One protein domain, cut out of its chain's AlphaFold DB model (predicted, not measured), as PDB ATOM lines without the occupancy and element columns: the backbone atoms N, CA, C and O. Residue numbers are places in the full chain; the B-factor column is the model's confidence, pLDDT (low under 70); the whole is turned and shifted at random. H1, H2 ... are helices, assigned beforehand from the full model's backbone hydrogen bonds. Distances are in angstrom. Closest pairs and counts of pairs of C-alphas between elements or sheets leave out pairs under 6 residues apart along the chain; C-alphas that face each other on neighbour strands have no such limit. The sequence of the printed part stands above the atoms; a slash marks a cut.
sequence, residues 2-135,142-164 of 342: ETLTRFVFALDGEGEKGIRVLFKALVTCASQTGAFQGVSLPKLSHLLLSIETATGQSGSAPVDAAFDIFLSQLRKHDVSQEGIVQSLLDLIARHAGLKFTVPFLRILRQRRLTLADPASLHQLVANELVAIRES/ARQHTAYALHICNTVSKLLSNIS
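Overview. This is residues 2 to 135 and 142 to 164 of the 342 residues of an uncharacterized protein of Ophiobolus disseminans (UniProt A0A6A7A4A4). Seven helices, H2 to H8, make an elongated bundle with H5 and H6 in its middle, H2, H3 and H4 packed together at one end and the pair H7 and H8 at the other. The short H1 packs on H2 and on the last residues of H5, 95 and 96. The bundle is up and down, each of its helices running against the one before it in the chain. The printed part has 157 residues with eight named helices, H1 to H8 in chain order, and no named strand; the class is all helix. It is compact, with a radius of gyration of the C-alphas of 15.7 A, and spans 50 by 31 by 29 A.

Arrangement. H1, residues 2 to 10, forms a hairpin with H2, residues 16 to 32, of which residues 18 to 25 alone touch H1; the closest C-alphas, of Val 8 and Leu 22, are 6.1 A apart. H3, residues 41 to 57, touches H2 at a shallow tilt of 16 degrees, opposite ways, with the C-alphas of Arg 20 and Glu 52 closest at 6.9 A. H4, residues 63 to 76, touches H3 at a steep tilt of 37 degrees, only just past shallow; the closest C-alphas, of Ile 51 and Phe 70, are 6.1 A apart. H5, residues 81 to 96, is the hub, touching five helices. It touches H1 about perpendicular, at 74 degrees, with the C-alphas of Phe 9 and Ala 96 closest at 5.2 A. H4 and H5 only just touch, with 3 pairs of C-alphas within 8 A, and only at the corner by their link. H6, residues 98 to 110, forms a hairpin with H5; their closest C-alphas, of Ile 92 and Thr 101, are 6.3 A apart. H7, residues 119 to 134, touches residues 89 to 94 of H5 with its residues 120 to 124 alone; the closest C-alphas, of Ala 93 and Leu 121, are 5.8 A apart. H8, residues 142 to 163, touches H6 the same way at 27 degrees, a shallow tilt, with the C-alphas of Val 102 and Val 156 closest at 6.0 A. H7 and H8 touch, opposite ways at a shallow tilt of 22 degrees, with the C-alphas of Val 125 and Cys 153 closest at 5.8 A. H3 and H8 are apart. Every O i to N i+4 pair is within hydrogen-bond range in H1, H2, H3, H4, H5 and H7; in H6 it is 8 of 9 and in H8 17 of 18.

Along the chain. H1 begins at C-alpha 2, (-47.340, 7.925, 2.402). H2 measures 25.0 A from first to last C-alpha and H3 24.4 A. H8, the longest, measures 31.2 A and ends at C-alpha 163, (-23.408, 7.410, 15.797).

Size, cuts and confidence. The C-alphas farthest apart, of Pro 42 and Arg 143, are 50.7 A apart. Residues 136 to 141 are cut out, and C-alphas 135 and 142 are 8.3 A apart across the cut. Of the links printed whole, no link is long. Mean pLDDT of the printed part is 87.9; residues 2, 4 to 5 and 8 to 15 are under 70.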
ATOM      1  N   GLU A   2     -47.693   6.555   1.967       67.31
ATOM      2  CA  GLU A   2     -47.340   7.925   2.402       67.31
ATOM      3  C   GLU A   2     -48.469   8.653   3.143       67.31
ATOM      4  O   GLU A   2     -48.227   9.384   4.099       67.31
ATOM      5  N   THR A   3     -49.722   8.437   2.737       75.75
ATOM      6  CA  THR A   3     -50.888   9.024   3.407       75.75
ATOM      7  C   THR A   3     -51.049   8.492   4.828       75.75
ATOM      8  O   THR A   3     -51.277   9.271   5.744       75.75
ATOM      9  N   LEU A   4     -50.875   7.179   5.029       69.38
ATOM     10  CA  LEU A   4     -50.977   6.546   6.345       69.38
ATOM     11  C   LEU A   4     -49.871   7.052   7.265       69.38
ATOM     12  O   LEU A   4     -50.191   7.526   8.347       69.38
ATOM     13  N   THR A   5     -48.605   7.038   6.827       67.56
ATOM     14  CA  THR A   5     -47.486   7.543   7.639       67.56
ATOM     15  C   THR A   5     -47.673   9.010   8.002       67.56
ATOM     16  O   THR A   5     -47.563   9.349   9.178       67.56
ATOM     17  N   ARG A   6     -48.055   9.871   7.048       71.88
ATOM     18  CA  ARG A   6     -48.392  11.276   7.340       71.88
ATOM     19  C   ARG A   6     -49.488  11.400   8.398       71.88
ATOM     20  O   ARG A   6     -49.327  12.190   9.320       71.88
ATOM     21  N   PHE A   7     -50.557  10.608   8.307       72.31
ATOM     22  CA  PHE A   7     -51.628  10.609   9.309       72.31
ATOM     23  C   PHE A   7     -51.140  10.183  10.697       72.31
ATOM     24  O   PHE A   7     -51.533  10.796  11.685       72.31
ATOM     25  N   VAL A   8     -50.264   9.175  10.787       68.94
ATOM     26  CA  VAL A   8     -49.725   8.729  12.081       68.94
ATOM     27  C   VAL A   8     -48.929   9.835  12.766       68.94
ATOM     28  O   VAL A   8     -49.109  10.079  13.956       68.94
ATOM     29  N   PHE A   9     -48.054  10.510  12.020       68.94
ATOM     30  CA  PHE A   9     -47.190  11.544  12.583       68.94
ATOM     31  C   PHE A   9     -47.906  12.882  12.800       68.94
ATOM     32  O   PHE A   9     -47.510  13.640  13.680       68.94
ATOM     33  N   ALA A  10     -48.985  13.155  12.060       69.69
ATOM     34  CA  ALA A  10     -49.810  14.349  12.242       69.69
ATOM     35  C   ALA A  10     -50.639  14.332  13.538       69.69
ATOM     36  O   ALA A  10     -51.023  15.393  14.019       69.69
ATOM     37  N   LEU A  11     -50.889  13.163  14.137       66.69
ATOM     38  CA  LEU A  11     -51.616  13.029  15.410       66.69
ATOM     39  C   LEU A  11     -50.766  13.407  16.645       66.69
ATOM     40  O   LEU A  11     -51.076  12.997  17.761       66.69
ATOM     41  N   ASP A  12     -49.672  14.147  16.441       60.06
ATOM     42  CA  ASP A  12     -48.697  14.631  17.432       60.06
ATOM     43  C   ASP A  12     -48.052  13.555  18.332       60.06
ATOM     44  O   ASP A  12     -47.242  13.858  19.207       60.06
ATOM     45  N   GLY A  13     -48.352  12.272  18.092       55.31
ATOM     46  CA  GLY A  13     -47.824  11.138  18.851       55.31
ATOM     47  C   GLY A  13     -48.181  11.164  20.340       55.31
ATOM     48  O   GLY A  13     -47.619  10.379  21.104       55.31
ATOM     49  N   GLU A  14     -49.084  12.048  20.767       57.53
ATOM     50  CA  GLU A  14     -49.465  12.170  22.167       57.53
ATOM     51  C   GLU A  14     -50.475  11.075  22.512       57.53
ATOM     52  O   GLU A  14     -51.659  11.124  22.179       57.53
ATOM     53  N   GLY A  15     -49.958  10.030  23.156       66.50
ATOM     54  CA  GLY A  15     -50.740   8.937  23.707       66.50
ATOM     55  C   GLY A  15     -50.402   7.571  23.117       66.50
ATOM     56  O   GLY A  15     -49.878   7.416  22.014       66.50
ATOM     57  N   GLU A  16     -50.763   6.546  23.882       70.81
ATOM     58  CA  GLU A  16     -50.490   5.133  23.612       70.81
ATOM     59  C   GLU A  16     -50.924   4.682  22.203       70.81
ATOM     60  O   GLU A  16     -50.235   3.905  21.536       70.81
ATOM     61  N   LYS A  17     -52.042   5.223  21.700       77.50
ATOM     62  CA  LYS A  17     -52.560   4.913  20.359       77.50
ATOM     63  C   LYS A  17     -51.618   5.387  19.248       77.50
ATOM     64  O   LYS A  17     -51.428   4.652  18.283       77.50
ATOM     65  N   GLY A  18     -50.997   6.560  19.390       78.62
ATOM     66  CA  GLY A  18     -50.089   7.112  18.378       78.62
ATOM     67  C   GLY A  18     -48.846   6.244  18.187       78.62
ATOM     68  O   GLY A  18     -48.497   5.892  17.062       78.62
ATOM     69  N   ILE A  19     -48.239   5.807  19.292       75.06
ATOM     70  CA  ILE A  19     -47.046   4.946  19.289       75.06
ATOM     71  C   ILE A  19     -47.344   3.569  18.672       75.06
ATOM     72  O   ILE A  19     -46.557   3.058  17.874       75.06
ATOM     73  N   ARG A  20     -48.497   2.966  18.991       80.38
ATOM     74  CA  ARG A  20     -48.893   1.672  18.409       80.38
ATOM     75  C   ARG A  20     -49.076   1.761  16.895       80.38
ATOM     76  O   ARG A  20     -48.584   0.903  16.161       80.38
ATOM     77  N   VAL A  21     -49.772   2.795  16.423       80.75
ATOM     78  CA  VAL A  21     -49.984   3.014  14.985       80.75
ATOM     79  C   VAL A  21     -48.646   3.306  14.293       80.75
ATOM     80  O   VAL A  21     -48.402   2.786  13.204       80.75
ATOM     81  N   LEU A  22     -47.745   4.035  14.959       78.38
ATOM     82  CA  LEU A  22     -46.382   4.272  14.496       78.38
ATOM     83  C   LEU A  22     -45.626   2.967  14.272       78.38
ATOM     84  O   LEU A  22     -45.161   2.740  13.160       78.38
ATOM     85  N   PHE A  23     -45.554   2.068  15.253       79.94
ATOM     86  CA  PHE A  23     -44.833   0.808  15.049       79.94
ATOM     87  C   PHE A  23     -45.445  -0.078  13.975       79.94
ATOM     88  O   PHE A  23     -44.700  -0.673  13.199       79.94
ATOM     89  N   LYS A  24     -46.778  -0.138  13.875       82.50
ATOM     90  CA  LYS A  24     -47.433  -0.883  12.790       82.50
ATOM     91  C   LYS A  24     -47.027  -0.319  11.428       82.50
ATOM     92  O   LYS A  24     -46.564  -1.079  10.579       82.50
ATOM     93  N   ALA A  25     -47.099   1.002  11.252       80.81
ATOM     94  CA  ALA A  25     -46.679   1.661  10.017       80.81
ATOM     95  C   ALA A  25     -45.191   1.424   9.713       80.81
ATOM     96  O   ALA A  25     -44.838   1.078   8.588       80.81
ATOM     97  N   LEU A  26     -44.332   1.541  10.725       76.19
ATOM     98  CA  LEU A  26     -42.894   1.328  10.609       76.19
ATOM     99  C   LEU A  26     -42.548  -0.104  10.181       76.19
ATOM    100  O   LEU A  26     -41.748  -0.287   9.267       76.19
ATOM    101  N   VAL A  27     -43.175  -1.119  10.783       80.50
ATOM    102  CA  VAL A  27     -42.953  -2.523  10.403       80.50
ATOM    103  C   VAL A  27     -43.499  -2.809   9.005       80.50
ATOM    104  O   VAL A  27     -42.832  -3.482   8.225       80.50
ATOM    105  N   THR A  28     -44.665  -2.263   8.645       83.56
ATOM    106  CA  THR A  28     -45.207  -2.399   7.280       83.56
ATOM    107  C   THR A  28     -44.304  -1.737   6.235       83.56
ATOM    108  O   THR A  28     -44.105  -2.282   5.155       83.56
ATOM    109  N   CYS A  29     -43.711  -0.581   6.530       80.12
ATOM    110  CA  CYS A  29     -42.757   0.045   5.615       80.12
ATOM    111  C   CYS A  29     -41.424  -0.720   5.550       80.12
ATOM    112  O   CYS A  29     -40.851  -0.880   4.472       80.12
ATOM    113  N   ALA A  30     -40.932  -1.234   6.679       79.12
ATOM    114  CA  ALA A  30     -39.720  -2.047   6.710       79.12
ATOM    115  C   ALA A  30     -39.887  -3.369   5.928       79.12
ATOM    116  O   ALA A  30     -38.951  -3.806   5.261       79.12
ATOM    117  N   SER A  31     -41.084  -3.972   5.905       83.06
ATOM    118  CA  SER A  31     -41.346  -5.161   5.075       83.06
ATOM    119  C   SER A  31     -41.360  -4.869   3.581       83.06
ATOM    120  O   SER A  31     -40.917  -5.706   2.800       83.06
ATOM    121  N   GLN A  32     -41.776  -3.669   3.178       85.12
ATOM    122  CA  GLN A  32     -41.776  -3.249   1.774       85.12
ATOM    123  C   GLN A  32     -40.382  -2.879   1.251       85.12
ATOM    124  O   GLN A  32     -40.130  -2.998   0.058       85.12
ATOM    125  N   THR A  33     -39.471  -2.449   2.127       82.88
ATOM    126  CA  THR A  33     -38.106  -2.027   1.754       82.88
ATOM    127  C   THR A  33     -37.098  -3.176   1.714       82.88
ATOM    128  O   THR A  33     -35.911  -2.943   1.521       82.88
ATOM    129  N   GLY A  34     -37.544  -4.420   1.919       85.06
ATOM    130  CA  GLY A  34     -36.648  -5.575   1.994       85.06
ATOM    131  C   GLY A  34     -35.813  -5.627   3.278       85.06
ATOM    132  O   GLY A  34     -34.981  -6.517   3.416       85.06
ATOM    133  N   ALA A  35     -36.057  -4.754   4.266       86.19
ATOM    134  CA  ALA A  35     -35.320  -4.761   5.536       86.19
ATOM    135  C   ALA A  35     -35.523  -6.061   6.343       86.19
ATOM    136  O   ALA A  35     -34.724  -6.388   7.216       86.19
ATOM    137  N   PHE A  36     -36.579  -6.818   6.028       87.75
ATOM    138  CA  PHE A  36     -36.849  -8.151   6.570       87.75
ATOM    139  C   PHE A  36     -36.532  -9.286   5.583       87.75
ATOM    140  O   PHE A  36     -37.065 -10.388   5.728       87.75
ATOM    141  N   GLN A  37     -35.697  -9.048   4.568       89.69
ATOM    142  CA  GLN A  37     -35.269 -10.104   3.651       89.69
ATOM    143  C   GLN A  37     -34.629 -11.252   4.451       89.69
ATOM    144  O   GLN A  37     -33.718 -11.045   5.248       89.69
ATOM    145  N   GLY A  38     -35.158 -12.468   4.278       88.38
ATOM    146  CA  GLY A  38     -34.731 -13.656   5.028       88.38
ATOM    147  C   GLY A  38     -35.447 -13.894   6.366       88.38
ATOM    148  O   GLY A  38     -35.214 -14.920   7.000       88.38
ATOM    149  N   VAL A  39     -36.354 -13.011   6.799       90.38
ATOM    150  CA  VAL A  39     -37.197 -13.243   7.984       90.38
ATOM    151  C   VAL A  39     -38.502 -13.915   7.560       90.38
ATOM    152  O   VAL A  39     -39.234 -13.400   6.718       90.38
ATOM    153  N   SER A  40     -38.820 -15.070   8.147       91.88
ATOM    154  CA  SER A  40     -40.053 -15.792   7.823       91.88
ATOM    155  C   SER A  40     -41.304 -15.029   8.282       91.88
ATOM    156  O   SER A  40     -41.306 -14.363   9.322       91.88
ATOM    157  N   LEU A  41     -42.404 -15.156   7.531       89.06
ATOM    158  CA  LEU A  41     -43.680 -14.509   7.863       89.06
ATOM    159  C   LEU A  41     -44.186 -14.851   9.284       89.06
ATOM    160  O   LEU A  41     -44.571 -13.923   9.994       89.06
ATOM    161  N   PRO A  42     -44.126 -16.112   9.769       92.62
ATOM    162  CA  PRO A  42     -44.520 -16.429  11.145       92.62
ATOM    163  C   PRO A  42     -43.684 -15.681  12.192       92.62
ATOM    164  O   PRO A  42     -44.215 -15.218  13.201       92.62
ATOM    165  N   LYS A  43     -42.382 -15.514  11.932       91.00
ATOM    166  CA  LYS A  43     -41.458 -14.794  12.813       91.00
ATOM    167  C   LYS A  43     -41.778 -13.297  12.854       91.00
ATOM    168  O   LYS A  43     -41.766 -12.710  13.934       91.00
ATOM    169  N   LEU A  44     -42.147 -12.698  11.717       88.94
ATOM    170  CA  LEU A  44     -42.624 -11.310  11.648       88.94
ATOM    171  C   LEU A  44     -43.948 -11.106  12.390       88.94
ATOM    172  O   LEU A  44     -44.079 -10.143  13.147       88.94
ATOM    173  N   SER A  45     -44.906 -12.019  12.225       89.19
ATOM    174  CA  SER A  45     -46.181 -11.970  12.950       89.19
ATOM    175  C   SER A  45     -45.973 -12.059  14.462       89.19
ATOM    176  O   SER A  45     -46.557 -11.281  15.215       89.19
ATOM    177  N   HIS A  46     -45.090 -12.953  14.916       92.12
ATOM    178  CA  HIS A  46     -44.764 -13.080  16.336       92.12
ATOM    179  C   HIS A  46     -44.051 -11.834  16.881       92.12
ATOM    180  O   HIS A  46     -44.341 -11.386  17.992       92.12
ATOM    181  N   LEU A  47     -43.138 -11.245  16.105       90.44
ATOM    182  CA  LEU A  47     -42.475  -9.991  16.458       90.44
ATOM    183  C   LEU A  47     -43.498  -8.857  16.639       90.44
ATOM    184  O   LEU A  47     -43.460  -8.157  17.648       90.44
ATOM    185  N   LEU A  48     -44.430  -8.703  15.694       88.88
ATOM    186  CA  LEU A  48     -45.493  -7.696  15.752       88.88
ATOM    187  C   LEU A  48     -46.376  -7.857  16.994       88.88
ATOM    188  O   LEU A  48     -46.600  -6.879  17.708       88.88
ATOM    189  N   LEU A  49     -46.815  -9.083  17.288       91.38
ATOM    190  CA  LEU A  49     -47.602  -9.396  18.486       91.38
ATOM    191  C   LEU A  49     -46.825  -9.108  19.779       91.38
ATOM    192  O   LEU A  49     -47.390  -8.577  20.736       91.38
ATOM    193  N   SER A  50     -45.525  -9.414  19.808       92.25
ATOM    194  CA  SER A  50     -44.667  -9.141  20.964       92.25
ATOM    195  C   SER A  50     -44.482  -7.637  21.188       92.25
ATOM    196  O   SER A  50     -44.586  -7.165  22.319       92.25
ATOM    197  N   ILE A  51     -44.282  -6.857  20.118       88.88
ATOM    198  CA  ILE A  51     -44.211  -5.391  20.194       88.88
ATOM    199  C   ILE A  51     -45.546  -4.814  20.675       88.88
ATOM    200  O   ILE A  51     -45.553  -3.961  21.559       88.88
ATOM    201  N   GLU A  52     -46.674  -5.278  20.135       88.69
ATOM    202  CA  GLU A  52     -48.008  -4.808  20.533       88.69
ATOM    203  C   GLU A  52     -48.300  -5.113  22.009       88.69
ATOM    204  O   GLU A  52     -48.790  -4.251  22.737       88.69
ATOM    205  N   THR A  53     -47.910  -6.298  22.479       91.75
ATOM    206  CA  THR A  53     -48.063  -6.695  23.883       91.75
ATOM    207  C   THR A  53     -47.157  -5.872  24.800       91.75
ATOM    208  O   THR A  53     -47.622  -5.329  25.799       91.75
ATOM    209  N   ALA A  54     -45.875  -5.727  24.450       89.38
ATOM    210  CA  ALA A  54     -44.907  -4.986  25.256       89.38
ATOM    211  C   ALA A  54     -45.244  -3.489  25.330       89.38
ATOM    212  O   ALA A  54     -45.159  -2.886  26.397       89.38
ATOM    213  N   THR A  55     -45.681  -2.891  24.218       85.56
ATOM    214  CA  THR A  55     -46.120  -1.486  24.199       85.56
ATOM    215  C   THR A  55     -47.435  -1.286  24.947       85.56
ATOM    216  O   THR A  55     -47.578  -0.275  25.627       85.56
ATOM    217  N   GLY A  56     -48.360  -2.252  24.902       86.56
ATOM    218  CA  GLY A  56     -49.605  -2.188  25.670       86.56
ATOM    219  C   GLY A  56     -49.423  -2.339  27.181       86.56
ATOM    220  O   GLY A  56     -50.149  -1.715  27.948       86.56
ATOM    221  N   GLN A  57     -48.430  -3.109  27.625       88.75
ATOM    222  CA  GLN A  57     -48.086  -3.215  29.050       88.75
ATOM    223  C   GLN A  57     -47.384  -1.959  29.583       88.75
ATOM    224  O   GLN A  57     -47.465  -1.666  30.773       88.75
ATOM    225  N   SER A  58     -46.711  -1.207  28.710       82.88
ATOM    226  CA  SER A  58     -45.945  -0.021  29.097       82.88
ATOM    227  C   SER A  58     -46.804   1.235  29.319       82.88
ATOM    228  O   SER A  58     -46.286   2.239  29.808       82.88
ATOM    229  N   GLY A  59     -48.100   1.198  28.985       82.81
ATOM    230  CA  GLY A  59     -49.020   2.331  29.122       82.81
ATOM    231  C   GLY A  59     -48.595   3.551  28.295       82.81
ATOM    232  O   GLY A  59     -48.073   3.420  27.188       82.81
ATOM    233  N   SER A  60     -48.781   4.759  28.842       84.19
ATOM    234  CA  SER A  60     -48.303   6.027  28.257       84.19
ATOM    235  C   SER A  60     -46.780   6.188  28.408       84.19
ATOM    236  O   SER A  60     -46.292   7.191  28.938       84.19
ATOM    237  N   ALA A  61     -46.020   5.183  27.977       83.06
ATOM    238  CA  ALA A  61     -44.570   5.242  27.972       83.06
ATOM    239  C   ALA A  61     -44.083   6.359  27.033       83.06
ATOM    240  O   ALA A  61     -44.674   6.588  25.972       83.06
ATOM    241  N   PRO A  62     -42.999   7.058  27.398       87.81
ATOM    242  CA  PRO A  62     -42.412   8.059  26.526       87.81
ATOM    243  C   PRO A  62     -41.850   7.406  25.248       87.81
ATOM    244  O   PRO A  62     -41.535   6.213  25.202       87.81
ATOM    245  N   VAL A  63     -41.754   8.193  24.175       86.69
ATOM    246  CA  VAL A  63     -41.387   7.720  22.824       86.69
ATOM    247  C   VAL A  63     -40.018   7.020  22.785       86.69
ATOM    248  O   VAL A  63     -39.816   6.086  22.014       86.69
ATOM    249  N   ASP A  64     -39.073   7.443  23.621       89.75
ATOM    250  CA  ASP A  64     -37.765   6.802  23.779       89.75
ATOM    251  C   ASP A  64     -37.879   5.382  24.352       89.75
ATOM    252  O   ASP A  64     -37.317   4.454  23.772       89.75
ATOM    253  N   ALA A  65     -38.663   5.183  25.414       91.25
ATOM    254  CA  ALA A  65     -38.927   3.852  25.966       91.25
ATOM    255  C   ALA A  65     -39.602   2.934  24.935       91.25
ATOM    256  O   ALA A  65     -39.261   1.759  24.817       91.25
ATOM    257  N   ALA A  66     -40.512   3.484  24.133       90.12
ATOM    258  CA  ALA A  66     -41.161   2.752  23.057       90.12
ATOM    259  C   ALA A  66     -40.155   2.263  21.994       90.12
ATOM    260  O   ALA A  66     -40.174   1.088  21.620       90.12
ATOM    261  N   PHE A  67     -39.256   3.136  21.518       91.88
ATOM    262  CA  PHE A  67     -38.200   2.743  20.578       91.88
ATOM    263  C   PHE A  67     -37.241   1.716  21.185       91.88
ATOM    264  O   PHE A  67     -36.819   0.786  20.494       91.88
ATOM    265  N   ASP A  68     -36.923   1.850  22.471       94.69
ATOM    266  CA  ASP A  68     -36.078   0.897  23.178       94.69
ATOM    267  C   ASP A  68     -36.721  -0.499  23.247       94.69
ATOM    268  O   ASP A  68     -36.091  -1.492  22.874       94.69
ATOM    269  N   ILE A  69     -38.007  -0.574  23.613       93.38
ATOM    270  CA  ILE A  69     -38.796  -1.815  23.595       93.38
ATOM    271  C   ILE A  69     -38.783  -2.426  22.194       93.38
ATOM    272  O   ILE A  69     -38.492  -3.612  22.047       93.38
ATOM    273  N   PHE A  70     -39.050  -1.628  21.159       92.62
ATOM    274  CA  PHE A  70     -39.054  -2.099  19.778       92.62
ATOM    275  C   PHE A  70     -37.712  -2.738  19.382       92.62
ATOM    276  O   PHE A  70     -37.674  -3.881  18.920       92.62
ATOM    277  N   LEU A  71     -36.591  -2.053  19.635       94.44
ATOM    278  CA  LEU A  71     -35.259  -2.582  19.330       94.44
ATOM    279  C   LEU A  71     -34.903  -3.800  20.201       94.44
ATOM    280  O   LEU A  71     -34.195  -4.698  19.741       94.44
ATOM    281  N   SER A  72     -35.387  -3.873  21.447       95.69
ATOM    282  CA  SER A  72     -35.270  -5.074  22.291       95.69
ATOM    283  C   SER A  72     -35.968  -6.272  21.662       95.69
ATOM    284  O   SER A  72     -35.388  -7.356  21.629       95.69
ATOM    285  N   GLN A  73     -37.179  -6.084  21.131       94.50
ATOM    286  CA  GLN A  73     -37.922  -7.169  20.489       94.50
ATOM    287  C   GLN A  73     -37.233  -7.644  19.208       94.50
ATOM    288  O   GLN A  73     -37.110  -8.851  19.009       94.50
ATOM    289  N   LEU A  74     -36.692  -6.733  18.390       93.00
ATOM    290  CA  LEU A  74     -35.887  -7.125  17.224       93.00
ATOM    291  C   LEU A  74     -34.696  -8.000  17.614       93.00
ATOM    292  O   LEU A  74     -34.456  -9.025  16.979       93.00
ATOM    293  N   ARG A  75     -33.981  -7.621  18.683       95.25
ATOM    294  CA  ARG A  75     -32.845  -8.400  19.191       95.25
ATOM    295  C   ARG A  75     -33.278  -9.776  19.683       95.25
ATOM    296  O   ARG A  75     -32.639 -10.761  19.353       95.25
ATOM    297  N   LYS A  76     -34.357  -9.835  20.472       95.50
ATOM    298  CA  LYS A  76     -34.894 -11.076  21.051       95.50
ATOM    299  C   LYS A  76     -35.304 -12.085  19.979       95.50
ATOM    300  O   LYS A  76     -35.264 -13.284  20.217       95.50
ATOM    301  N   HIS A  77     -35.722 -11.589  18.820       93.62
ATOM    302  CA  HIS A  77     -36.102 -12.404  17.682       93.62
ATOM    303  C   HIS A  77     -34.969 -12.574  16.662       93.62
ATOM    304  O   HIS A  77     -35.266 -12.969  15.548       93.62
ATOM    305  N   ASP A  78     -33.700 -12.297  16.970       93.19
ATOM    306  CA  ASP A  78     -32.575 -12.477  16.032       93.19
ATOM    307  C   ASP A  78     -32.840 -11.862  14.644       93.19
ATOM    308  O   ASP A  78     -32.665 -12.506  13.606       93.19
ATOM    309  N   VAL A  79     -33.386 -10.644  14.618       91.38
ATOM    310  CA  VAL A  79     -33.600  -9.884  13.384       91.38
ATOM    311  C   VAL A  79     -32.487  -8.848  13.251       91.38
ATOM    312  O   VAL A  79     -32.196  -8.133  14.213       91.38
ATOM    313  N   SER A  80     -31.875  -8.754  12.064       90.44
ATOM    314  CA  SER A  80     -30.839  -7.750  11.793       90.44
ATOM    315  C   SER A  80     -31.384  -6.343  12.037       90.44
ATOM    316  O   SER A  80     -32.406  -5.945  11.474       90.44
ATOM    317  N   GLN A  81     -30.716  -5.596  12.914       93.12
ATOM    318  CA  GLN A  81     -31.182  -4.281  13.342       93.12
ATOM    319  C   GLN A  81     -30.778  -3.181  12.366       93.12
ATOM    320  O   GLN A  81     -31.504  -2.203  12.260       93.12
ATOM    321  N   GLU A  82     -29.667  -3.330  11.647       90.69
ATOM    322  CA  GLU A  82     -29.080  -2.256  10.833       90.69
ATOM    323  C   GLU A  82     -30.024  -1.788   9.721       90.69
ATOM    324  O   GLU A  82     -30.378  -0.610   9.668       90.69
ATOM    325  N   GLY A  83     -30.508  -2.718   8.889       88.81
ATOM    326  CA  GLY A  83     -31.425  -2.395   7.793       88.81
ATOM    327  C   GLY A  83     -32.753  -1.820   8.289       88.81
ATOM    328  O   GLY A  83     -33.272  -0.860   7.724       88.81
ATOM    329  N   ILE A  84     -33.277  -2.347   9.400       90.75
ATOM    330  CA  ILE A  84     -34.519  -1.838   9.988       90.75
ATOM    331  C   ILE A  84     -34.299  -0.443  10.557       90.75
ATOM    332  O   ILE A  84     -35.083   0.449  10.264       90.75
ATOM    333  N   VAL A  85     -33.236  -0.224  11.331       93.06
ATOM    334  CA  VAL A  85     -32.894   1.085  11.898       93.06
ATOM    335  C   VAL A  85     -32.748   2.133  10.798       93.06
ATOM    336  O   VAL A  85     -33.277   3.231  10.963       93.06
ATOM    337  N   GLN A  86     -32.111   1.797   9.672       91.94
ATOM    338  CA  GLN A  86     -31.987   2.703   8.532       91.94
ATOM    339  C   GLN A  86     -33.355   3.034   7.912       91.94
ATOM    340  O   GLN A  86     -33.691   4.207   7.758       91.94
ATOM    341  N   SER A  87     -34.191   2.027   7.637       89.44
ATOM    342  CA  SER A  87     -35.547   2.248   7.110       89.44
ATOM    343  C   SER A  87     -36.422   3.061   8.072       89.44
ATOM    344  O   SER A  87     -37.187   3.928   7.648       89.44
ATOM    345  N   LEU A  88     -36.308   2.813   9.379       89.88
ATOM    346  CA  LEU A  88     -36.998   3.579  10.415       89.88
ATOM    347  C   LEU A  88     -36.561   5.038  10.420       89.88
ATOM    348  O   LEU A  88     -37.404   5.933  10.484       89.88
ATOM    349  N   LEU A  89     -35.251   5.267  10.363       91.94
ATOM    350  CA  LEU A  89     -34.670   6.597  10.355       91.94
ATOM    351  C   LEU A  89     -35.196   7.411   9.177       91.94
ATOM    352  O   LEU A  89     -35.644   8.536   9.370       91.94
ATOM    353  N   ASP A  90     -35.206   6.818   7.987       90.19
ATOM    354  CA  ASP A  90     -35.736   7.426   6.772       90.19
ATOM    355  C   ASP A  90     -37.211   7.810   6.904       90.19
ATOM    356  O   ASP A  90     -37.611   8.907   6.512       90.19
ATOM    357  N   LEU A  91     -38.034   6.932   7.481       87.38
ATOM    358  CA  LEU A  91     -39.458   7.197   7.693       87.38
ATOM    359  C   LEU A  91     -39.684   8.319   8.706       87.38
ATOM    360  O   LEU A  91     -40.510   9.205   8.475       87.38
ATOM    361  N   ILE A  92     -38.939   8.300   9.815       89.06
ATOM    362  CA  ILE A  92     -38.979   9.352  10.834       89.06
ATOM    363  C   ILE A  92     -38.545  10.681  10.210       89.06
ATOM    364  O   ILE A  92     -39.233  11.690  10.377       89.06
ATOM    365  N   ALA A  93     -37.460  10.674   9.435       90.31
ATOM    366  CA  ALA A  93     -36.929  11.860   8.779       90.31
ATOM    367  C   ALA A  93     -37.947  12.484   7.813       90.31
ATOM    368  O   ALA A  93     -38.160  13.695   7.829       90.31
ATOM    369  N   ARG A  94     -38.611  11.656   6.996       88.44
ATOM    370  CA  ARG A  94     -39.563  12.114   5.972       88.44
ATOM    371  C   ARG A  94     -40.907  12.570   6.531       88.44
ATOM    372  O   ARG A  94     -41.565  13.392   5.898       88.44
ATOM    373  N   HIS A  95     -41.360  12.004   7.649       84.31
ATOM    374  CA  HIS A  95     -42.759  12.158   8.062       84.31
ATOM    375  C   HIS A  95     -42.967  12.640   9.499       84.31
ATOM    376  O   HIS A  95     -43.974  13.289   9.763       84.31
ATOM    377  N   ALA A  96     -42.045  12.350  10.416       83.19
ATOM    378  CA  ALA A  96     -42.158  12.732  11.826       83.19
ATOM    379  C   ALA A  96     -41.498  14.083  12.127       83.19
ATOM    380  O   ALA A  96     -41.856  14.773  13.081       83.19
ATOM    381  N   GLY A  97     -40.477  14.423  11.342       87.44
ATOM    382  CA  GLY A  97     -39.633  15.583  11.573       87.44
ATOM    383  C   GLY A  97     -38.675  15.411  12.757       87.44
ATOM    384  O   GLY A  97     -38.425  14.324  13.292       87.44
ATOM    385  N   LEU A  98     -38.090  16.531  13.175       88.75
ATOM    386  CA  LEU A  98     -36.952  16.538  14.093       88.75
ATOM    387  C   LEU A  98     -37.310  16.167  15.550       88.75
ATOM    388  O   LEU A  98     -36.465  15.624  16.265       88.75
ATOM    389  N   LYS A  99     -38.561  16.400  15.986       86.94
ATOM    390  CA  LYS A  99     -39.046  16.114  17.357       86.94
ATOM    391  C   LYS A  99     -38.906  14.629  17.718       86.94
ATOM    392  O   LYS A  99     -38.410  14.308  18.795       86.94
ATOM    393  N   PHE A 100     -39.278  13.731  16.805       87.31
ATOM    394  CA  PHE A 100     -39.194  12.274  16.998       87.31
ATOM    395  C   PHE A 100     -37.807  11.703  16.684       87.31
ATOM    396  O   PHE A 100     -37.429  10.654  17.206       87.31
ATOM    397  N   THR A 101     -37.022  12.426  15.884       92.69
ATOM    398  CA  THR A 101     -35.655  12.039  15.519       92.69
ATOM    399  C   THR A 101     -34.736  11.989  16.743       92.69
ATOM    400  O   THR A 101     -33.967  11.045  16.906       92.69
ATOM    401  N   VAL A 102     -34.813  12.977  17.643       94.50
ATOM    402  CA  VAL A 102     -33.900  13.052  18.800       94.50
ATOM    403  C   VAL A 102     -34.045  11.870  19.772       94.50
ATOM    404  O   VAL A 102     -33.013  11.280  20.103       94.50
ATOM    405  N   PRO A 103     -35.253  11.499  20.247       93.56
ATOM    406  CA  PRO A 103     -35.440  10.302  21.068       93.56
ATOM    407  C   PRO A 103     -34.870   9.048  20.403       93.56
ATOM    408  O   PRO A 103     -34.105   8.323  21.034       93.56
ATOM    409  N   PHE A 104     -35.155   8.846  19.114       94.38
ATOM    410  CA  PHE A 104     -34.670   7.686  18.370       94.38
ATOM    411  C   PHE A 104     -33.136   7.631  18.322       94.38
ATOM    412  O   PHE A 104     -32.538   6.633  18.722       94.38
ATOM    413  N   LEU A 105     -32.477   8.734  17.948       95.81
ATOM    414  CA  LEU A 105     -31.013   8.820  17.922       95.81
ATOM    415  C   LEU A 105     -30.376   8.597  19.304       95.81
ATOM    416  O   LEU A 105     -29.297   8.015  19.404       95.81
ATOM    417  N   ARG A 106     -31.021   9.035  20.393       96.56
ATOM    418  CA  ARG A 106     -30.522   8.772  21.755       96.56
ATOM    419  C   ARG A 106     -30.525   7.283  22.078       96.56
ATOM    420  O   ARG A 106     -29.530   6.815  22.631       96.56
ATOM    421  N   ILE A 107     -31.589   6.565  21.712       96.56
ATOM    422  CA  ILE A 107     -31.671   5.111  21.895       96.56
ATOM    423  C   ILE A 107     -30.595   4.404  21.065       96.56
ATOM    424  O   ILE A 107     -29.881   3.556  21.598       96.56
ATOM    425  N   LEU A 108     -30.404   4.792  19.796       96.06
ATOM    426  CA  LEU A 108     -29.340   4.222  18.957       96.06
ATOM    427  C   LEU A 108     -27.959   4.398  19.597       96.06
ATOM    428  O   LEU A 108     -27.207   3.430  19.729       96.06
ATOM    429  N   ARG A 109     -27.661   5.603  20.102       96.38
ATOM    430  CA  ARG A 109     -26.412   5.882  20.826       96.38
ATOM    431  C   ARG A 109     -26.264   5.032  22.087       96.38
ATOM    432  O   ARG A 109     -25.189   4.495  22.330       96.38
ATOM    433  N   GLN A 110     -27.315   4.923  22.900       96.69
ATOM    434  CA  GLN A 110     -27.300   4.122  24.131       96.69
ATOM    435  C   GLN A 110     -27.027   2.645  23.839       96.69
ATOM    436  O   GLN A 110     -26.263   2.007  24.559       96.69
ATOM    437  N   ARG A 111     -27.595   2.126  22.746       95.88
ATOM    438  CA  ARG A 111     -27.400   0.746  22.287       95.88
ATOM    439  C   ARG A 111     -26.130   0.530  21.470       95.88
ATOM    440  O   ARG A 111     -25.865  -0.606  21.092       95.88
ATOM    441  N   ARG A 112     -25.345   1.587  21.227       95.94
ATOM    442  CA  ARG A 112     -24.136   1.568  20.386       95.94
ATOM    443  C   ARG A 112     -24.406   1.026  18.976       95.94
ATOM    444  O   ARG A 112     -23.558   0.354  18.403       95.94
ATOM    445  N   LEU A 113     -25.594   1.302  18.439       95.25
ATOM    446  CA  LEU A 113     -25.951   0.952  17.066       95.25
ATOM    447  C   LEU A 113     -25.457   2.047  16.136       95.25
ATOM    448  O   LEU A 113     -25.746   3.213  16.383       95.25
ATOM    449  N   THR A 114     -24.730   1.677  15.086       94.25
ATOM    450  CA  THR A 114     -24.195   2.618  14.100       94.25
ATOM    451  C   THR A 114     -25.187   2.879  12.977       94.25
ATOM    452  O   THR A 114     -25.958   2.000  12.597       94.25
ATOM    453  N   LEU A 115     -25.147   4.089  12.421       93.25
ATOM    454  CA  LEU A 115     -25.911   4.441  11.223       93.25
ATOM    455  C   LEU A 115     -25.018   4.353   9.988       93.25
ATOM    456  O   LEU A 115     -23.970   5.006   9.943       93.25
ATOM    457  N   ALA A 116     -25.459   3.561   9.008       91.69
ATOM    458  CA  ALA A 116     -24.757   3.373   7.743       91.69
ATOM    459  C   ALA A 116     -24.853   4.624   6.860       91.69
ATOM    460  O   ALA A 116     -23.831   5.086   6.364       91.69
ATOM    461  N   ASP A 117     -26.051   5.208   6.726       91.88
ATOM    462  CA  ASP A 117     -26.276   6.391   5.893       91.88
ATOM    463  C   ASP A 117     -27.111   7.466   6.622       91.88
ATOM    464  O   ASP A 117     -28.326   7.330   6.778       91.88
ATOM    465  N   PRO A 118     -26.499   8.570   7.086       92.31
ATOM    466  CA  PRO A 118     -27.229   9.663   7.722       92.31
ATOM    467  C   PRO A 118     -27.849  10.671   6.729       92.31
ATOM    468  O   PRO A 118     -28.380  11.691   7.182       92.31
ATOM    469  N   ALA A 119     -27.794  10.448   5.405       91.44
ATOM    470  CA  ALA A 119     -28.182  11.435   4.387       91.44
ATOM    471  C   ALA A 119     -29.600  11.996   4.572       91.44
ATOM    472  O   ALA A 119     -29.784  13.216   4.551       91.44
ATOM    473  N   SER A 120     -30.592  11.143   4.846       91.88
ATOM    474  CA  SER A 120     -31.982  11.566   5.080       91.88
ATOM    475  C   SER A 120     -32.115  12.552   6.245       91.88
ATOM    476  O   SER A 120     -32.893  13.505   6.176       91.88
ATOM    477  N   LEU A 121     -31.334  12.365   7.315       93.06
ATOM    478  CA  LEU A 121     -31.341  13.281   8.456       93.06
ATOM    479  C   LEU A 121     -30.583  14.571   8.182       93.06
ATOM    480  O   LEU A 121     -31.021  15.632   8.626       93.06
ATOM    481  N   HIS A 122     -29.476  14.502   7.444       92.44
ATOM    482  CA  HIS A 122     -28.790  15.707   6.993       92.44
ATOM    483  C   HIS A 122     -29.698  16.562   6.112       92.44
ATOM    484  O   HIS A 122     -29.775  17.769   6.332       92.44
ATOM    485  N   GLN A 123     -30.447  15.944   5.197       92.81
ATOM    486  CA  GLN A 123     -31.423  16.645   4.367       92.81
ATOM    487  C   GLN A 123     -32.551  17.255   5.205       92.81
ATOM    488  O   GLN A 123     -32.921  18.405   4.981       92.81
ATOM    489  N   LEU A 124     -33.072  16.528   6.200       93.50
ATOM    490  CA  LEU A 124     -34.091  17.059   7.108       93.50
ATOM    491  C   LEU A 124     -33.583  18.293   7.869       93.50
ATOM    492  O   LEU A 124     -34.273  19.309   7.920       93.50
ATOM    493  N   VAL A 125     -32.375  18.223   8.437       94.56
ATOM    494  CA  VAL A 125     -31.758  19.364   9.129       94.56
ATOM    495  C   VAL A 125     -31.525  20.521   8.157       94.56
ATOM    496  O   VAL A 125     -31.847  21.657   8.489       94.56
ATOM    497  N   ALA A 126     -31.019  20.258   6.951       93.75
ATOM    498  CA  ALA A 126     -30.799  21.286   5.936       93.75
ATOM    499  C   ALA A 126     -32.103  22.008   5.556       93.75
ATOM    500  O   ALA A 126     -32.136  23.237   5.541       93.75
ATOM    501  N   ASN A 127     -33.185  21.259   5.325       94.12
ATOM    502  CA  ASN A 127     -34.501  21.814   5.010       94.12
ATOM    503  C   ASN A 127     -35.033  22.694   6.151       94.12
ATOM    504  O   ASN A 127     -35.523  23.795   5.903       94.12
ATOM    505  N   GLU A 128     -34.886  22.254   7.405       94.75
ATOM    506  CA  GLU A 128     -35.295  23.052   8.566       94.75
ATOM    507  C   GLU A 128     -34.476  24.350   8.675       94.75
ATOM    508  O   GLU A 128     -35.015  25.414   8.981       94.75
ATOM    509  N   LEU A 129     -33.172  24.302   8.381       94.12
ATOM    510  CA  LEU A 129     -32.319  25.493   8.394       94.12
ATOM    511  C   LEU A 129     -32.697  26.498   7.302       94.12
ATOM    512  O   LEU A 129     -32.641  27.703   7.554       94.12
ATOM    513  N   VAL A 130     -33.101  26.025   6.121       94.00
ATOM    514  CA  VAL A 130     -33.652  26.878   5.058       94.00
ATOM    515  C   VAL A 130     -34.947  27.541   5.532       94.00
ATOM    516  O   VAL A 130     -35.047  28.766   5.489       94.00
ATOM    517  N   ALA A 131     -35.876  26.778   6.116       93.00
ATOM    518  CA  ALA A 131     -37.126  27.323   6.653       93.00
ATOM    519  C   ALA A 131     -36.894  28.373   7.761       93.00
ATOM    520  O   ALA A 131     -37.571  29.401   7.815       93.00
ATOM    521  N   ILE A 132     -35.901  28.153   8.631       92.81
ATOM    522  CA  ILE A 132     -35.503  29.119   9.665       92.81
ATOM    523  C   ILE A 132     -34.970  30.417   9.044       92.81
ATOM    524  O   ILE A 132     -35.290  31.495   9.545       92.81
ATOM    525  N   ARG A 133     -34.168  30.327   7.976       90.94
ATOM    526  CA  ARG A 133     -33.610  31.497   7.273       90.94
ATOM    527  C   ARG A 133     -34.683  32.327   6.582       90.94
ATOM    528  O   ARG A 133     -34.609  33.550   6.604       90.94
ATOM    529  N   GLU A 134     -35.668  31.667   5.988       90.12
ATOM    530  CA  GLU A 134     -36.758  32.317   5.254       90.12
ATOM    531  C   GLU A 134     -37.833  32.908   6.181       90.12
ATOM    532  O   GLU A 134     -38.624  33.762   5.775       90.12
ATOM    533  N   SER A 135     -37.860  32.502   7.453       86.44
ATOM    534  CA  SER A 135     -38.805  33.024   8.438       86.44
ATOM    535  C   SER A 135     -38.502  34.483   8.811       86.44
ATOM    536  O   SER A 135     -37.759  34.771   9.747       86.44
ATOM    537  N   ALA A 142     -42.712  32.993  17.201       88.56
ATOM    538  CA  ALA A 142     -41.774  32.631  16.137       88.56
ATOM    539  C   ALA A 142     -40.329  32.554  16.659       88.56
ATOM    540  O   ALA A 142     -39.639  31.579  16.387       88.56
ATOM    541  N   ARG A 143     -39.893  33.509  17.494       87.12
ATOM    542  CA  ARG A 143     -38.557  33.484  18.116       87.12
ATOM    543  C   ARG A 143     -38.335  32.237  18.973       87.12
ATOM    544  O   ARG A 143     -37.264  31.635  18.894       87.12
ATOM    545  N   GLN A 144     -39.326  31.840  19.771       90.75
ATOM    546  CA  GLN A 144     -39.275  30.618  20.581       90.75
ATOM    547  C   GLN A 144     -39.247  29.361  19.709       90.75
ATOM    548  O   GLN A 144     -38.448  28.461  19.966       90.75
ATOM    549  N   HIS A 145     -40.049  29.331  18.645       91.19
ATOM    550  CA  HIS A 145     -40.042  28.238  17.680       91.19
ATOM    551  C   HIS A 145     -38.674  28.093  16.999       91.19
ATOM    552  O   HIS A 145     -38.074  27.025  17.054       91.19
ATOM    553  N   THR A 146     -38.114  29.176  16.449       92.00
ATOM    554  CA  THR A 146     -36.767  29.185  15.854       92.00
ATOM    555  C   THR A 146     -35.702  28.762  16.862       92.00
ATOM    556  O   THR A 146     -34.782  28.014  16.535       92.00
ATOM    557  N   ALA A 147     -35.818  29.218  18.112       91.81
ATOM    558  CA  ALA A 147     -34.902  28.833  19.175       91.81
ATOM    559  C   ALA A 147     -34.916  27.325  19.447       91.81
ATOM    560  O   ALA A 147     -33.852  26.723  19.606       91.81
ATOM    561  N   TYR A 148     -36.113  26.747  19.506       93.69
ATOM    562  CA  TYR A 148     -36.331  25.323  19.704       93.69
ATOM    563  C   TYR A 148     -35.851  24.506  18.499       93.69
ATOM    564  O   TYR A 148     -35.077  23.569  18.679       93.69
ATOM    565  N   ALA A 149     -36.202  24.912  17.278       94.00
ATOM    566  CA  ALA A 149     -35.796  24.242  16.046       94.00
ATOM    567  C   ALA A 149     -34.264  24.199  15.884       94.00
ATOM    568  O   ALA A 149     -33.699  23.124  15.683       94.00
ATOM    569  N   LEU A 150     -33.564  25.326  16.091       94.62
ATOM    570  CA  LEU A 150     -32.092  25.361  16.085       94.62
ATOM    571  C   LEU A 150     -31.486  24.452  17.162       94.62
ATOM    572  O   LEU A 150     -30.500  23.758  16.909       94.62
ATOM    573  N   HIS A 151     -32.071  24.434  18.364       94.50
ATOM    574  CA  HIS A 151     -31.615  23.554  19.439       94.50
ATOM    575  C   HIS A 151     -31.755  22.075  19.061       94.50
ATOM    576  O   HIS A 151     -30.827  21.294  19.297       94.50
ATOM    577  N   ILE A 152     -32.879  21.690  18.451       94.75
ATOM    578  CA  ILE A 152     -33.073  20.322  17.980       94.75
ATOM    579  C   ILE A 152     -32.085  19.996  16.858       94.75
ATOM    580  O   ILE A 152     -31.415  18.972  16.955       94.75
ATOM    581  N   CYS A 153     -31.929  20.857  15.849       95.25
ATOM    582  CA  CYS A 153     -30.992  20.627  14.743       95.25
ATOM    583  C   CYS A 153     -29.551  20.419  15.237       95.25
ATOM    584  O   CYS A 153     -28.866  19.495  14.799       95.25
ATOM    585  N   ASN A 154     -29.107  21.234  16.200       93.81
ATOM    586  CA  ASN A 154     -27.797  21.085  16.837       93.81
ATOM    587  C   ASN A 154     -27.698  19.766  17.626       93.81
ATOM    588  O   ASN A 154     -26.687  19.070  17.575       93.81
ATOM    589  N   THR A 155     -28.765  19.381  18.329       94.69
ATOM    590  CA  THR A 155     -28.819  18.105  19.061       94.69
ATOM    591  C   THR A 155     -28.744  16.908  18.116       94.69
ATOM    592  O   THR A 155     -27.970  15.989  18.373       94.69
ATOM    593  N   VAL A 156     -29.501  16.924  17.016       94.25
ATOM    594  CA  VAL A 156     -29.469  15.889  15.973       94.25
ATOM    595  C   VAL A 156     -28.076  15.805  15.358       94.25
ATOM    596  O   VAL A 156     -27.506  14.721  15.332       94.25
ATOM    597  N   SER A 157     -27.485  16.936  14.968       92.69
ATOM    598  CA  SER A 157     -26.146  16.977  14.360       92.69
ATOM    599  C   SER A 157     -25.067  16.401  15.286       92.69
ATOM    600  O   SER A 157     -24.267  15.572  14.859       92.69
ATOM    601  N   LYS A 158     -25.099  16.745  16.583       92.06
ATOM    602  CA  LYS A 158     -24.192  16.175  17.597       92.06
ATOM    603  C   LYS A 158     -24.425  14.693  17.864       92.06
ATOM    604  O   LYS A 158     -23.497  13.976  18.221       92.06
ATOM    605  N   LEU A 159     -25.667  14.219  17.797       94.00
ATOM    606  CA  LEU A 159     -25.945  12.792  17.954       94.00
ATOM    607  C   LEU A 159     -25.460  12.020  16.725       94.00
ATOM    608  O   LEU A 159     -24.792  11.008  16.891       94.00
ATOM    609  N   LEU A 160     -25.708  12.536  15.523       92.38
ATOM    610  CA  LEU A 160     -25.236  11.955  14.269       92.38
ATOM    611  C   LEU A 160     -23.715  11.818  14.229       92.38
ATOM    612  O   LEU A 160     -23.227  10.739  13.911       92.38
ATOM    613  N   SER A 161     -22.970  12.850  14.641       91.31
ATOM    614  CA  SER A 161     -21.502  12.796  14.676       91.31
ATOM    615  C   SER A 161     -20.944  11.727  15.624       91.31
ATOM    616  O   SER A 161     -19.782  11.363  15.507       91.31
ATOM    617  N   ASN A 162     -21.747  11.242  16.576       91.56
ATOM    618  CA  ASN A 162     -21.356  10.192  17.518       91.56
ATOM    619  C   ASN A 162     -21.785   8.783  17.079       91.56
ATOM    620  O   ASN A 162     -21.317   7.809  17.660       91.56
ATOM    621  N   ILE A 163     -22.734   8.672  16.146       93.25
ATOM    622  CA  ILE A 163     -23.408   7.410  15.797       93.25
ATOM    623  C   ILE A 163     -23.094   6.978  14.359       93.25
ATOM    624  O   ILE A 163     -23.121   5.787  14.049       93.25
ATOM    625  N   SER A 164     -22.835   7.926  13.459       90.94
ATOM    626  CA  SER A 164     -22.560   7.606  12.063       90.94
ATOM    627  C   SER A 164     -21.167   7.007  11.896       90.94
ATOM    628  O   SER A 164     -20.196   7.510  12.460       90.94
TER     629      SER A 164